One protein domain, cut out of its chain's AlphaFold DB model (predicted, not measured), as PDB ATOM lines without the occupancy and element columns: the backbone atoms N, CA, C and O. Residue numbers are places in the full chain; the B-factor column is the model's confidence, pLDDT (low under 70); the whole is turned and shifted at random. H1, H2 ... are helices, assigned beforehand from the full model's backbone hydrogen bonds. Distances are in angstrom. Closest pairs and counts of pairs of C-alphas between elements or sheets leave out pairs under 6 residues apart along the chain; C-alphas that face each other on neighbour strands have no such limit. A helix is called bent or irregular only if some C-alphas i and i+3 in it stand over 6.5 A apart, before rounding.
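What this domain is: This is residues 4 to 113 of the 444 residues of an uncharacterized protein of Armillaria solidipes (UniProt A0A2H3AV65). Picture an elongated body built along one long helix, H5, with H4 folded back on it as a helical hairpin and H1 and H3 on one side of H5, running opposite ways and shifted lengthwise past each other. H7 packs across the first end of H5, H6 lies toward its other end beside the short H2, and the unnamed residues 94 to 106 lead back along the length from H6 to H7. The printed part has 110 residues with seven named helices, H1 to H7 in chain order, and no named strand; the class is all helix. It is compact, with a radius of gyration of the C-alphas of 14.3 A, and spans 45 by 25 by 22 A.

Where its parts are: Find C-alpha 4 at (24.710, 39.639, 41.224); from there H1 runs over residues 4 to 17, 18.9 A long, and is irregular, with C-alphas 12 and 15 7.2 A apart. Next come H2, residues 19 to 22, H3, residues 27 to 36 and 14.2 A, and H4, residues 38 to 50 and 18.7 A. At C-alpha 55, (25.429, 30.346, 25.929), H5 begins and runs 27.2 A to residue 73. H6 spans residues 83 to 93, 15.8 A, and H7 residues 107 to 113, 10.1 A, ending at C-alpha 113, (21.261, 32.956, 34.942).

How they stand to each other: Start with H1, H3 and H5, an up and down bundle, each running against the one before it. With residues 12 to 16 alone H1 touches H3, closest at the C-alphas of Leu 16 and Ile 30, 7.2 A, at a shallow tilt of 12 degrees. H1 and H5 are close but not clearly touching, closest at the C-alphas of Leu 17 and Thr 66, 7.2 A. Look at the C-alphas of Ser 48 and Ala 57, 4.2 A apart, the closest of the hairpin H4 and H5, which touch at a steep tilt of 44 degrees. H7 touches H5 about perpendicular, at 83 degrees, closest at the C-alphas of Phe 109 and Ala 56, 5.3 A. H2 and H6 only just touch, with 3 pairs of C-alphas within 8 A, the closest Pro 19 and Ser 91 at 5.6 A. H6 is apart from H1, H4 and H7. Every O i to N i+4 pair is within hydrogen-bond range in H3, H4 and H5, against 8 of 10 in H1, 5 of 7 in H6 and 2 of 3 in H7; H2 is too short for such a pair.

The domain as a whole: The two C-alphas farthest apart are those of Pro 81 and Ala 111, 45.2 A. The printed part has no cut, and the link from H6 to H7 is long, 13 residues. The model's mean pLDDT over the printed part is 74.8, and residues 51 to 52, 75 to 102 and 107 to 113 are under 70.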
ATOM      1  N   GLU A   4      23.982  38.551  40.560       84.44
ATOM      2  CA  GLU A   4      24.710  39.639  41.224       84.44
ATOM      3  C   GLU A   4      26.168  39.255  41.511       84.44
ATOM      4  O   GLU A   4      27.081  40.009  41.177       84.44
ATOM      5  N   ASP A   5      26.395  38.045  42.034       85.62
ATOM      6  CA  ASP A   5      27.739  37.511  42.284       85.62
ATOM      7  C   ASP A   5      28.527  37.359  40.974       85.62
ATOM      8  O   ASP A   5      29.721  37.662  40.916       85.62
ATOM      9  N   PHE A   6      27.847  36.923  39.904       86.00
ATOM     10  CA  PHE A   6      28.444  36.825  38.575       86.00
ATOM     11  C   PHE A   6      28.891  38.198  38.065       86.00
ATOM     12  O   PHE A   6      30.046  38.373  37.673       86.00
ATOM     13  N   ALA A   7      27.978  39.171  38.075       86.88
ATOM     14  CA  ALA A   7      28.233  40.516  37.578       86.88
ATOM     15  C   ALA A   7      29.350  41.197  38.376       86.88
ATOM     16  O   ALA A   7      30.268  41.766  37.787       86.88
ATOM     17  N   ALA A   8      29.336  41.067  39.704       89.44
ATOM     18  CA  ALA A   8      30.400  41.567  40.565       89.44
ATOM     19  C   ALA A   8      31.761  40.930  40.230       89.44
ATOM     20  O   ALA A   8      32.770  41.634  40.167       89.44
ATOM     21  N   GLY A   9      31.796  39.618  39.978       89.88
ATOM     22  CA  GLY A   9      33.011  38.904  39.587       89.88
ATOM     23  C   GLY A   9      33.562  39.337  38.226       89.88
ATOM     24  O   GLY A   9      34.756  39.619  38.112       89.88
ATOM     25  N   VAL A  10      32.704  39.478  37.208       88.94
ATOM     26  CA  VAL A  10      33.133  39.985  35.894       88.94
ATOM     27  C   VAL A  10      33.604  41.430  35.990       88.94
ATOM     28  O   VAL A  10      34.652  41.753  35.442       88.94
ATOM     29  N   ASN A  11      32.907  42.285  36.739       89.38
ATOM     30  CA  ASN A  11      33.308  43.682  36.918       89.38
ATOM     31  C   ASN A  11      34.684  43.815  37.588       89.38
ATOM     32  O   ASN A  11      35.453  44.706  37.232       89.38
ATOM     33  N   ARG A  12      35.050  42.900  38.497       90.38
ATOM     34  CA  ARG A  12      36.405  42.855  39.083       90.38
ATOM     35  C   ARG A  12      37.487  42.508  38.057       90.38
ATOM     36  O   ARG A  12      38.601  43.025  38.159       90.38
ATOM     37  N   LEU A  13      37.163  41.656  37.084       91.88
ATOM     38  CA  LEU A  13      38.074  41.235  36.017       91.88
ATOM     39  C   LEU A  13      38.063  42.166  34.804       91.88
ATOM     40  O   LEU A  13      39.030  42.169  34.051       91.88
ATOM     41  N   ARG A  14      37.014  42.971  34.615       90.25
ATOM     42  CA  ARG A  14      36.805  43.849  33.455       90.25
ATOM     43  C   ARG A  14      38.037  44.698  33.085       90.25
ATOM     44  O   ARG A  14      38.387  44.688  31.907       90.25
ATOM     45  N   PRO A  15      38.786  45.308  34.029       89.44
ATOM     46  CA  PRO A  15      40.011  46.043  33.690       89.44
ATOM     47  C   PRO A  15      41.128  45.176  33.084       89.44
ATOM     48  O   PRO A  15      41.994  45.694  32.391       89.44
ATOM     49  N   LEU A  16      41.123  43.864  33.343       88.94
ATOM     50  CA  LEU A  16      42.066  42.899  32.767       88.94
ATOM     51  C   LEU A  16      41.604  42.363  31.406       88.94
ATOM     52  O   LEU A  16      42.431  41.920  30.610       88.94
ATOM     53  N   LEU A  17      40.294  42.372  31.150       87.31
ATOM     54  CA  LEU A  17      39.704  41.927  29.884       87.31
ATOM     55  C   LEU A  17      39.782  43.014  28.808       87.31
ATOM     56  O   LEU A  17      39.792  42.700  27.624       87.31
ATOM     57  N   ASN A  18      39.873  44.282  29.209       85.94
ATOM     58  CA  ASN A  18      40.131  45.391  28.301       85.94
ATOM     59  C   ASN A  18      41.655  45.561  28.093       85.94
ATOM     60  O   ASN A  18      42.357  45.879  29.056       85.94
ATOM     61  N   PRO A  19      42.190  45.384  26.870       78.62
ATOM     62  CA  PRO A  19      43.626  45.489  26.606       78.62
ATOM     63  C   PRO A  19      44.225  46.865  26.934       78.62
ATOM     64  O   PRO A  19      45.334  46.913  27.467       78.62
ATOM     65  N   ASP A  20      43.485  47.946  26.676       79.25
ATOM     66  CA  ASP A  20      43.931  49.339  26.852       79.25
ATOM     67  C   ASP A  20      43.994  49.752  28.326       79.25
ATOM     68  O   ASP A  20      44.776  50.619  28.720       79.25
ATOM     69  N   LYS A  21      43.154  49.134  29.161       82.06
ATOM     70  CA  LYS A  21      43.194  49.300  30.621       82.06
ATOM     71  C   LYS A  21      44.195  48.343  31.249       82.06
ATOM     72  O   LYS A  21      44.910  48.728  32.170       82.06
ATOM     73  N   ARG A  22      44.291  47.112  30.741       83.12
ATOM     74  CA  ARG A  22      45.222  46.093  31.239       83.12
ATOM     75  C   ARG A  22      46.670  46.575  31.174       83.12
ATOM     76  O   ARG A  22      47.418  46.301  32.107       83.12
ATOM     77  N   SER A  23      47.056  47.297  30.122       76.75
ATOM     78  CA  SER A  23      48.406  47.853  29.985       76.75
ATOM     79  C   SER A  23      48.789  48.875  31.058       76.75
ATOM     80  O   SER A  23      49.969  49.069  31.337       76.75
ATOM     81  N   GLN A  24      47.798  49.498  31.699       84.38
ATOM     82  CA  GLN A  24      48.010  50.490  32.752       84.38
ATOM     83  C   GLN A  24      48.369  49.841  34.096       84.38
ATOM     84  O   GLN A  24      48.866  50.524  34.991       84.38
ATOM     85  N   TYR A  25      48.138  48.533  34.247       82.12
ATOM     86  CA  TYR A  25      48.449  47.793  35.466       82.12
ATOM     87  C   TYR A  25      49.844  47.182  35.419       82.12
ATOM     88  O   TYR A  25      50.265  46.584  34.426       82.12
ATOM     89  N   ARG A  26      50.545  47.226  36.552       84.38
ATOM     90  CA  ARG A  26      51.799  46.482  36.711       84.38
ATOM     91  C   ARG A  26      51.514  44.985  36.790       84.38
ATOM     92  O   ARG A  26      50.514  44.562  37.365       84.38
ATOM     93  N   ALA A  27      52.458  44.157  36.341       77.69
ATOM     94  CA  ALA A  27      52.343  42.694  36.398       77.69
ATOM     95  C   ALA A  27      51.957  42.157  37.796       77.69
ATOM     96  O   ALA A  27      51.123  41.263  37.914       77.69
ATOM     97  N   LYS A  28      52.497  42.756  38.871       80.75
ATOM     98  CA  LYS A  28      52.146  42.412  40.261       80.75
ATOM     99  C   LYS A  28      50.680  42.717  40.600       80.75
ATOM    100  O   LYS A  28      50.059  41.959  41.334       80.75
ATOM    101  N   GLU A  29      50.126  43.802  40.068       86.38
ATOM    102  CA  GLU A  29      48.729  44.203  40.280       86.38
ATOM    103  C   GLU A  29      47.774  43.304  39.493       86.38
ATOM    104  O   GLU A  29      46.733  42.912  40.017       86.38
ATOM    105  N   ILE A  30      48.154  42.917  38.273       86.38
ATOM    106  CA  ILE A  30      47.417  41.938  37.462       86.38
ATOM    107  C   ILE A  30      47.373  40.589  38.187       86.38
ATOM    108  O   ILE A  30      46.294  40.034  38.389       86.38
ATOM    109  N   ALA A  31      48.529  40.093  38.639       84.12
ATOM    110  CA  ALA A  31      48.623  38.841  39.383       84.12
ATOM    111  C   ALA A  31      47.793  38.880  40.675       84.12
ATOM    112  O   ALA A  31      47.060  37.936  40.963       84.12
ATOM    113  N   GLN A  32      47.853  39.986  41.424       85.94
ATOM    114  CA  GLN A  32      47.063  40.160  42.639       85.94
ATOM    115  C   GLN A  32      45.557  40.166  42.342       85.94
ATOM    116  O   GLN A  32      44.811  39.449  42.998       85.94
ATOM    117  N   ARG A  33      45.100  40.886  41.311       89.69
ATOM    118  CA  ARG A  33      43.678  40.917  40.919       89.69
ATOM    119  C   ARG A  33      43.156  39.554  40.471       89.69
ATOM    120  O   ARG A  33      42.031  39.192  40.818       89.69
ATOM    121  N   LEU A  34      43.954  38.798  39.718       87.94
ATOM    122  CA  LEU A  34      43.609  37.429  39.323       87.94
ATOM    123  C   LEU A  34      43.545  36.513  40.547       87.94
ATOM    124  O   LEU A  34      42.572  35.775  40.700       87.94
ATOM    125  N   LYS A  35      44.513  36.634  41.463       87.25
ATOM    126  CA  LYS A  35      44.528  35.905  42.736       87.25
ATOM    127  C   LYS A  35      43.279  36.204  43.569       87.25
ATOM    128  O   LYS A  35      42.593  35.265  43.972       87.25
ATOM    129  N   ASP A  36      42.926  37.474  43.739       88.06
ATOM    130  CA  ASP A  36      41.742  37.908  44.495       88.06
ATOM    131  C   ASP A  36      40.425  37.467  43.831       88.06
ATOM    132  O   ASP A  36      39.397  37.310  44.493       88.06
ATOM    133  N   SER A  37      40.459  37.217  42.519       92.06
ATOM    134  CA  SER A  37      39.321  36.729  41.733       92.06
ATOM    135  C   SER A  37      39.268  35.200  41.613       92.06
ATOM    136  O   SER A  37      38.319  34.669  41.035       92.06
ATOM    137  N   THR A  38      40.227  34.466  42.189       88.31
ATOM    138  CA  THR A  38      40.291  32.991  42.120       88.31
ATOM    139  C   THR A  38      38.998  32.307  42.580       88.31
ATOM    140  O   THR A  38      38.514  31.433  41.857       88.31
ATOM    141  N   PRO A  39      38.365  32.693  43.711       88.19
ATOM    142  CA  PRO A  39      37.119  32.056  44.144       88.19
ATOM    143  C   PRO A  39      35.994  32.193  43.110       88.19
ATOM    144  O   PRO A  39      35.228  31.253  42.896       88.19
ATOM    145  N   PHE A  40      35.927  33.341  42.431       92.12
ATOM    146  CA  PHE A  40      34.980  33.583  41.350       92.12
ATOM    147  C   PHE A  40      35.306  32.728  40.116       92.12
ATOM    148  O   PHE A  40      34.432  32.023  39.615       92.12
ATOM    149  N   LEU A  41      36.567  32.701  39.675       89.44
ATOM    150  CA  LEU A  41      37.006  31.897  38.527       89.44
ATOM    151  C   LEU A  41      36.741  30.394  38.726       89.44
ATOM    152  O   LEU A  41      36.302  29.716  37.797       89.44
ATOM    153  N   ILE A  42      36.902  29.874  39.948       87.44
ATOM    154  CA  ILE A  42      36.544  28.486  40.286       87.44
ATOM    155  C   ILE A  42      35.040  28.238  40.088       87.44
ATOM    156  O   ILE A  42      34.646  27.186  39.575       87.44
ATOM    157  N   GLN A  43      34.181  29.187  40.467       87.56
ATOM    158  CA  GLN A  43      32.737  29.062  40.243       87.56
ATOM    159  C   GLN A  43      32.380  29.123  38.752       87.56
ATOM    160  O   GLN A  43      31.554  28.328  38.297       87.56
ATOM    161  N   ILE A  44      33.043  29.988  37.979       88.56
ATOM    162  CA  ILE A  44      32.907  30.049  36.514       88.56
ATOM    163  C   ILE A  44      33.326  28.730  35.861       88.56
ATOM    164  O   ILE A  44      32.628  28.242  34.974       88.56
ATOM    165  N   LEU A  45      34.403  28.103  36.335       85.75
ATOM    166  CA  LEU A  45      34.854  26.795  35.853       85.75
ATOM    167  C   LEU A  45      33.836  25.684  36.133       85.75
ATOM    168  O   LEU A  45      33.610  24.815  35.292       85.75
ATOM    169  N   ARG A  46      33.190  25.698  37.301       87.19
ATOM    170  CA  ARG A  46      32.104  24.750  37.592       87.19
ATOM    171  C   ARG A  46      30.914  24.976  36.660       87.19
ATOM    172  O   ARG A  46      30.375  24.011  36.123       87.19
ATOM    173  N   LEU A  47      30.548  26.237  36.428       83.31
ATOM    174  CA  LEU A  47      29.449  26.612  35.538       83.31
ATOM    175  C   LEU A  47      29.723  26.218  34.081       83.31
ATOM    176  O   LEU A  47      28.845  25.665  33.420       83.31
ATOM    177  N   SER A  48      30.947  26.427  33.592       84.56
ATOM    178  CA  SER A  48      31.330  26.066  32.224       84.56
ATOM    179  C   SER A  48      31.301  24.555  31.974       84.56
ATOM    180  O   SER A  48      30.991  24.123  30.865       84.56
ATOM    181  N   ARG A  49      31.567  23.744  33.007       82.56
ATOM    182  CA  ARG A  49      31.516  22.274  32.937       82.56
ATOM    183  C   ARG A  49      30.095  21.715  32.942       82.56
ATOM    184  O   ARG A  49      29.848  20.703  32.293       82.56
ATOM    185  N   GLN A  50      29.173  22.347  33.665       77.75
ATOM    186  CA  GLN A  50      27.816  21.821  33.861       77.75
ATOM    187  C   GLN A  50      26.892  22.016  32.652       77.75
ATOM    188  O   GLN A  50      25.892  21.314  32.542       77.75
ATOM    189  N   ALA A  51      27.207  22.939  31.740       66.69
ATOM    190  CA  ALA A  51      26.257  23.369  30.719       66.69
ATOM    191  C   ALA A  51      26.897  23.469  29.321       66.69
ATOM    192  O   ALA A  51      26.972  24.546  28.741       66.69
ATOM    193  N   LYS A  52      27.366  22.343  28.757       67.88
ATOM    194  CA  LYS A  52      28.138  22.300  27.491       67.88
ATOM    195  C   LYS A  52      27.495  23.048  26.306       67.88
ATOM    196  O   LYS A  52      28.224  23.629  25.507       67.88
ATOM    197  N   THR A  53      26.166  23.053  26.203       72.31
ATOM    198  CA  THR A  53      25.396  23.678  25.106       72.31
ATOM    199  C   THR A  53      24.856  25.067  25.439       72.31
ATOM    200  O   THR A  53      24.198  25.699  24.619       72.31
ATOM    201  N   HIS A  54      25.114  25.560  26.645       73.38
ATOM    202  CA  HIS A  54      24.480  26.762  27.144       73.38
ATOM    203  C   HIS A  54      25.307  28.018  26.791       73.38
ATOM    204  O   HIS A  54      26.518  28.017  27.036       73.38
ATOM    205  N   PRO A  55      24.703  29.120  26.301       70.50
ATOM    206  CA  PRO A  55      25.429  30.346  25.929       70.50
ATOM    207  C   PRO A  55      26.278  30.937  27.065       70.50
ATOM    208  O   PRO A  55      27.345  31.500  26.846       70.50
ATOM    209  N   ALA A  56      25.855  30.754  28.320       74.75
ATOM    210  CA  ALA A  56      26.670  31.159  29.464       74.75
ATOM    211  C   ALA A  56      27.957  30.340  29.647       74.75
ATOM    212  O   ALA A  56      28.943  30.842  30.180       74.75
ATOM    213  N   ALA A  57      27.981  29.090  29.194       79.81
ATOM    214  CA  ALA A  57      29.167  28.255  29.294       79.81
ATOM    215  C   ALA A  57      30.211  28.580  28.221       79.81
ATOM    216  O   ALA A  57      31.392  28.348  28.468       79.81
ATOM    217  N   SER A  58      29.826  29.089  27.042       81.50
ATOM    218  CA  SER A  58      30.805  29.608  26.071       81.50
ATOM    219  C   SER A  58      31.468  30.871  26.611       81.50
ATOM    220  O   SER A  58      32.684  30.876  26.761       81.50
ATOM    221  N   PHE A  59      30.684  31.854  27.068       84.69
ATOM    222  CA  PHE A  59      31.229  33.064  27.695       84.69
ATOM    223  C   PHE A  59      32.131  32.743  28.899       84.69
ATOM    224  O   PHE A  59      33.226  33.283  29.025       84.69
ATOM    225  N   ALA A  60      31.712  31.817  29.769       86.12
ATOM    226  CA  ALA A  60      32.519  31.363  30.900       86.12
ATOM    227  C   ALA A  60      33.856  30.733  30.465       86.12
ATOM    228  O   ALA A  60      34.877  30.964  31.111       86.12
ATOM    229  N   ARG A  61      33.867  29.945  29.380       85.06
ATOM    230  CA  ARG A  61      35.095  29.354  28.821       85.06
ATOM    231  C   ARG A  61      36.015  30.417  28.245       85.06
ATOM    232  O   ARG A  61      37.202  30.391  28.547       85.06
ATOM    233  N   ASP A  62      35.469  31.348  27.475       87.50
ATOM    234  CA  ASP A  62      36.246  32.426  26.869       87.50
ATOM    235  C   ASP A  62      36.844  33.343  27.951       87.50
ATOM    236  O   ASP A  62      38.002  33.756  27.855       87.50
ATOM    237  N   LEU A  63      36.099  33.593  29.037       89.38
ATOM    238  CA  LEU A  63      36.574  34.346  30.198       89.38
ATOM    239  C   LEU A  63      37.741  33.632  30.888       89.38
ATOM    240  O   LEU A  63      38.786  34.240  31.114       89.38
ATOM    241  N   LEU A  64      37.585  32.336  31.183       89.88
ATOM    242  CA  LEU A  64      38.643  31.521  31.790       89.88
ATOM    243  C   LEU A  64      39.883  31.448  30.901       89.88
ATOM    244  O   LEU A  64      40.990  31.613  31.402       89.88
ATOM    245  N   TYR A  65      39.696  31.259  29.595       85.88
ATOM    246  CA  TYR A  65      40.778  31.234  28.614       85.88
ATOM    247  C   TYR A  65      41.535  32.560  28.572       85.88
ATOM    248  O   TYR A  65      42.763  32.576  28.546       85.88
ATOM    249  N   THR A  66      40.816  33.683  28.609       87.12
ATOM    250  CA  THR A  66      41.439  35.011  28.617       87.12
ATOM    251  C   THR A  66      42.257  35.215  29.892       87.12
ATOM    252  O   THR A  66      43.395  35.672  29.819       87.12
ATOM    253  N   CYS A  67      41.725  34.828  31.055       86.88
ATOM    254  CA  CYS A  67      42.468  34.881  32.314       86.88
ATOM    255  C   CYS A  67      43.703  33.971  32.303       86.88
ATOM    256  O   CYS A  67      44.772  34.416  32.708       86.88
ATOM    257  N   ASP A  68      43.584  32.740  31.808       85.00
ATOM    258  CA  ASP A  68      44.698  31.789  31.692       85.00
ATOM    259  C   ASP A  68      45.787  32.291  30.733       85.00
ATOM    260  O   ASP A  68      46.973  32.257  31.052       85.00
ATOM    261  N   THR A  69      45.390  32.879  29.603       83.31
ATOM    262  CA  THR A  69      46.316  33.529  28.662       83.31
ATOM    263  C   THR A  69      47.072  34.672  29.346       83.31
ATOM    264  O   THR A  69      48.286  34.777  29.226       83.31
ATOM    265  N   ILE A  70      46.384  35.502  30.141       84.25
ATOM    266  CA  ILE A  70      47.042  36.572  30.906       84.25
ATOM    267  C   ILE A  70      48.028  35.988  31.933       84.25
ATOM    268  O   ILE A  70      49.111  36.539  32.098       84.25
ATOM    269  N   VAL A  71      47.686  34.886  32.611       81.38
ATOM    270  CA  VAL A  71      48.571  34.219  33.589       81.38
ATOM    271  C   VAL A  71      49.798  33.597  32.928       81.38
ATOM    272  O   VAL A  71      50.899  33.724  33.451       81.38
ATOM    273  N   THR A  72      49.622  32.925  31.797       76.50
ATOM    274  CA  THR A  72      50.707  32.233  31.085       76.50
ATOM    275  C   THR A  72      51.642  33.203  30.369       76.50
ATOM    276  O   THR A  72      52.838  32.935  30.250       76.50
ATOM    277  N   GLU A  73      51.119  34.344  29.916       72.88
ATOM    278  CA  GLU A  73      51.907  35.398  29.280       72.88
ATOM    279  C   GLU A  73      52.478  36.411  30.270       72.88
ATOM    280  O   GLU A  73      53.399  37.152  29.911       72.88
ATOM    281  N   LEU A  74      51.978  36.455  31.512       74.94
ATOM    282  CA  LEU A  74      52.663  37.152  32.597       74.94
ATOM    283  C   LEU A  74      54.096  36.595  32.668       74.94
ATOM    284  O   LEU A  74      54.276  35.381  32.756       74.94
ATOM    285  N   PRO A  75      55.131  37.451  32.589       62.31
ATOM    286  CA  PRO A  75      56.506  36.983  32.543       62.31
ATOM    287  C   PRO A  75      56.799  36.005  33.685       62.31
ATOM    288  O   PRO A  75      56.587  36.350  34.850       62.31
ATOM    289  N   ALA A  76      57.353  34.827  33.358       55.66
ATOM    290  CA  ALA A  76      57.788  33.825  34.344       55.66
ATOM    291  C   ALA A  76      58.710  34.428  35.421       55.66
ATOM    292  O   ALA A  76      58.736  33.984  36.564       55.66
ATOM    293  N   ASN A  77      59.401  35.512  35.061       44.41
ATOM    294  CA  ASN A  77      60.150  36.356  35.968       44.41
ATOM    295  C   ASN A  77      59.446  37.717  36.039       44.41
ATOM    296  O   ASN A  77      59.635  38.548  35.149       44.41
ATOM    297  N   LEU A  78      58.695  37.978  37.114       54.31
ATOM    298  CA  LEU A  78      58.084  39.269  37.502       54.31
ATOM    299  C   LEU A  78      59.087  40.461  37.620       54.31
ATOM    300  O   LEU A  78      58.783  41.466  38.257       54.31
ATOM    301  N   TRP A  79      60.286  40.346  37.037       43.88
ATOM    302  CA  TRP A  79      61.498  41.134  37.278       43.88
ATOM    303  C   TRP A  79      62.259  41.549  36.002       43.88
ATOM    304  O   TRP A  79      63.373  42.056  36.107       43.88
ATOM    305  N   LEU A  80      61.721  41.345  34.793       45.53
ATOM    306  CA  LEU A  80      62.378  41.842  33.573       45.53
ATOM    307  C   LEU A  80      61.879  43.254  33.195       45.53
ATOM    308  O   LEU A  80      60.668  43.469  33.140       45.53
ATOM    309  N   PRO A  81      62.775  44.218  32.887       42.66
ATOM    310  CA  PRO A  81      62.402  45.614  32.616       42.66
ATOM    311  C   PRO A  81      61.605  45.863  31.325       42.66
ATOM    312  O   PRO A  81      61.079  46.956  31.138       42.66
ATOM    313  N   SER A  82      61.511  44.903  30.400       50.44
ATOM    314  CA  SER A  82      60.910  45.122  29.074       50.44
ATOM    315  C   SER A  82      59.403  44.832  29.028       50.44
ATOM    316  O   SER A  82      58.917  44.107  28.155       50.44
ATOM    317  N   PHE A  83      58.649  45.455  29.937       52.78
ATOM    318  CA  PHE A  83      57.179  45.408  29.996       52.78
ATOM    319  C   PHE A  83      56.505  45.864  28.683       52.78
ATOM    320  O   PHE A  83      55.517  45.278  28.250       52.78
ATOM    321  N   VAL A  84      57.118  46.813  27.964       50.03
ATOM    322  CA  VAL A  84      56.624  47.352  26.679       50.03
ATOM    323  C   VAL A  84      56.467  46.267  25.597       50.03
ATOM    324  O   VAL A  84      55.554  46.310  24.777       50.03
ATOM    325  N   SER A  85      57.330  45.244  25.600       51.62
ATOM    326  CA  SER A  85      57.275  44.146  24.618       51.62
ATOM    327  C   SER A  85      56.139  43.147  24.875       51.62
ATOM    328  O   SER A  85      55.659  42.500  23.940       51.62
ATOM    329  N   TRP A  86      55.701  43.037  26.131       58.78
ATOM    330  CA  TRP A  86      54.563  42.225  26.557       58.78
ATOM    331  C   TRP A  86      53.239  42.916  26.203       58.78
ATOM    332  O   TRP A  86      52.357  42.304  25.604       58.78
ATOM    333  N   GLU A  87      53.151  44.222  26.453       54.53
ATOM    334  CA  GLU A  87      51.985  45.057  26.141       54.53
ATOM    335  C   GLU A  87      51.615  45.018  24.643       54.53
ATOM    336  O   GLU A  87      50.469  44.746  24.276       54.53
ATOM    337  N   LEU A  88      52.619  45.172  23.767       51.69
ATOM    338  CA  LEU A  88      52.487  45.094  22.303       51.69
ATOM    339  C   LEU A  88      52.080  43.706  21.780       51.69
ATOM    340  O   LEU A  88      51.550  43.595  20.671       51.69
ATOM    341  N   ARG A  89      52.367  42.643  22.539       53.88
ATOM    342  CA  ARG A  89      52.024  41.259  22.183       53.88
ATOM    343  C   ARG A  89      50.579  40.943  22.576       53.88
ATOM    344  O   ARG A  89      49.813  40.431  21.760       53.88
ATOM    345  N   MET A  90      50.188  41.359  23.777       52.16
ATOM    346  CA  MET A  90      48.869  41.105  24.354       52.16
ATOM    347  C   MET A  90      47.742  41.908  23.684       52.16
ATOM    348  O   MET A  90      46.632  41.386  23.531       52.16
ATOM    349  N   SER A  91      48.004  43.140  23.230       51.88
ATOM    350  CA  SER A  91      47.025  43.924  22.452       51.88
ATOM    351  C   SER A  91      46.680  43.271  21.107       51.88
ATOM    352  O   SER A  91      45.544  43.362  20.653       51.88
ATOM    353  N   LYS A  92      47.618  42.522  20.509       52.19
ATOM    354  CA  LYS A  92      47.410  41.796  19.245       52.19
ATOM    355  C   LYS A  92      46.731  40.431  19.409       52.19
ATOM    356  O   LYS A  92      46.103  39.963  18.466       52.19
ATOM    357  N   GLN A  93      46.853  39.782  20.572       48.81
ATOM    358  CA  GLN A  93      46.359  38.411  20.796       48.81
ATOM    359  C   GLN A  93      44.983  38.321  21.480       48.81
ATOM    360  O   GLN A  93      44.286  37.323  21.311       48.81
ATOM    361  N   SER A  94      44.555  39.345  22.225       48.78
ATOM    362  CA  SER A  94      43.389  39.249  23.130       48.78
ATOM    363  C   SER A  94      42.004  39.516  22.513       48.78
ATOM    364  O   SER A  94      41.027  39.649  23.244       48.78
ATOM    365  N   GLY A  95      41.864  39.502  21.185       51.12
ATOM    366  CA  GLY A  95      40.602  39.801  20.482       51.12
ATOM    367  C   GLY A  95      39.430  38.825  20.696       51.12
ATOM    368  O   GLY A  95      38.464  38.884  19.944       51.12
ATOM    369  N   ARG A  96      39.495  37.900  21.666       52.59
ATOM    370  CA  ARG A  96      38.409  36.939  21.948       52.59
ATOM    371  C   ARG A  96      37.368  37.445  22.937       52.59
ATOM    372  O   ARG A  96      36.222  37.026  22.845       52.59
ATOM    373  N   ILE A  97      37.735  38.352  23.838       56.88
ATOM    374  CA  ILE A  97      36.790  39.070  24.692       56.88
ATOM    375  C   ILE A  97      37.326  40.482  24.863       56.88
ATOM    376  O   ILE A  97      38.230  40.719  25.657       56.88
ATOM    377  N   THR A  98      36.745  41.427  24.137       59.28
ATOM    378  CA  THR A  98      36.888  42.849  24.441       59.28
ATOM    379  C   THR A  98      35.553  43.281  25.023       59.28
ATOM    380  O   THR A  98      34.558  43.356  24.309       59.28
ATOM    381  N   ILE A  99      35.498  43.452  26.343       63.16
ATOM    382  CA  ILE A  99      34.319  44.021  27.003       63.16
ATOM    383  C   ILE A  99      34.639  45.486  27.233       63.16
ATOM    384  O   ILE A  99      35.513  45.805  28.043       63.16
ATOM    385  N   ASP A 100      33.951  46.353  26.496       66.25
ATOM    386  CA  ASP A 100      33.973  47.785  26.767       66.25
ATOM    387  C   ASP A 100      33.470  48.040  28.200       66.25
ATOM    388  O   ASP A 100      32.605  47.315  28.708       66.25
ATOM    389  N   GLU A 101      34.025  49.056  28.859       59.72
ATOM    390  CA  GLU A 101      33.706  49.410  30.243       59.72
ATOM    391  C   GLU A 101      32.211  49.699  30.425       59.72
ATOM    392  O   GLU A 101      31.651  49.332  31.461       59.72
ATOM    393  N   ASP A 102      31.571  50.241  29.388       67.69
ATOM    394  CA  ASP A 102      30.163  50.640  29.395       67.69
ATOM    395  C   ASP A 102      29.231  49.611  28.739       67.69
ATOM    396  O   ASP A 102      28.008  49.757  28.780       67.69
ATOM    397  N   THR A 103      29.771  48.531  28.161       70.69
ATOM    398  CA  THR A 103      28.931  47.518  27.509       70.69
ATOM    399  C   THR A 103      28.256  46.628  28.561       70.69
ATOM    400  O   THR A 103      28.944  45.987  29.371       70.69
ATOM    401  N   PRO A 104      26.910  46.555  28.587       70.12
ATOM    402  CA  PRO A 104      26.199  45.646  29.474       70.12
ATOM    403  C   PRO A 104      26.529  44.190  29.124       70.12
ATOM    404  O   PRO A 104      26.823  43.852  27.977       70.12
ATOM    405  N   LEU A 105      26.500  43.309  30.127       73.44
ATOM    406  CA  LEU A 105      26.668  41.872  29.901       73.44
ATOM    407  C   LEU A 105      25.633  41.381  28.869       73.44
ATOM    408  O   LEU A 105      24.498  41.855  28.908       73.44
ATOM    409  N   PRO A 106      25.977  40.422  27.986       71.81
ATOM    410  CA  PRO A 106      25.057  39.962  26.949       71.81
ATOM    411  C   PRO A 106      23.696  39.548  27.531       71.81
ATOM    412  O   PRO A 106      23.636  38.719  28.438       71.81
ATOM    413  N   GLU A 107      22.587  40.082  27.015       66.88
ATOM    414  CA  GLU A 107      21.245  39.831  27.574       66.88
ATOM    415  C   GLU A 107      20.877  38.341  27.599       66.88
ATOM    416  O   GLU A 107      20.319  37.852  28.582       66.88
ATOM    417  N   ALA A 108      21.282  37.584  26.573       62.72
ATOM    418  CA  ALA A 108      21.109  36.130  26.516       62.72
ATOM    419  C   ALA A 108      21.805  35.400  27.684       62.72
ATOM    420  O   ALA A 108      21.350  34.350  28.140       62.72
ATOM    421  N   PHE A 109      22.900  35.968  28.195       65.62
ATOM    422  CA  PHE A 109      23.627  35.460  29.350       65.62
ATOM    423  C   PHE A 109      22.884  35.770  30.659       65.62
ATOM    424  O   PHE A 109      22.734  34.898  31.519       65.62
ATOM    425  N   LEU A 110      22.379  37.000  30.796       69.69
ATOM    426  CA  LEU A 110      21.625  37.448  31.971       69.69
ATOM    427  C   LEU A 110      20.300  36.682  32.126       69.69
ATOM    428  O   LEU A 110      19.982  36.206  33.219       69.69
ATOM    429  N   ALA A 111      19.567  36.498  31.024       69.25
ATOM    430  CA  ALA A 111      18.299  35.771  30.992       69.25
ATOM    431  C   ALA A 111      18.457  34.319  31.468       69.25
ATOM    432  O   ALA A 111      17.647  33.801  32.239       69.25
ATOM    433  N   ALA A 112      19.549  33.679  31.067       66.31
ATOM    434  CA  ALA A 112      19.821  32.309  31.440       66.31
ATOM    435  C   ALA A 112      20.164  32.109  32.925       66.31
ATOM    436  O   ALA A 112      19.696  31.153  33.545       66.31
ATOM    437  N   LEU A 113      20.958  33.011  33.510       65.88
ATOM    438  CA  LEU A 113      21.261  32.956  34.942       65.88
ATOM    439  C   LEU A 113      20.025  33.255  35.801       65.88
ATOM    440  O   LEU A 113      19.894  32.708  36.895       65.88
TER     441      LEU A 113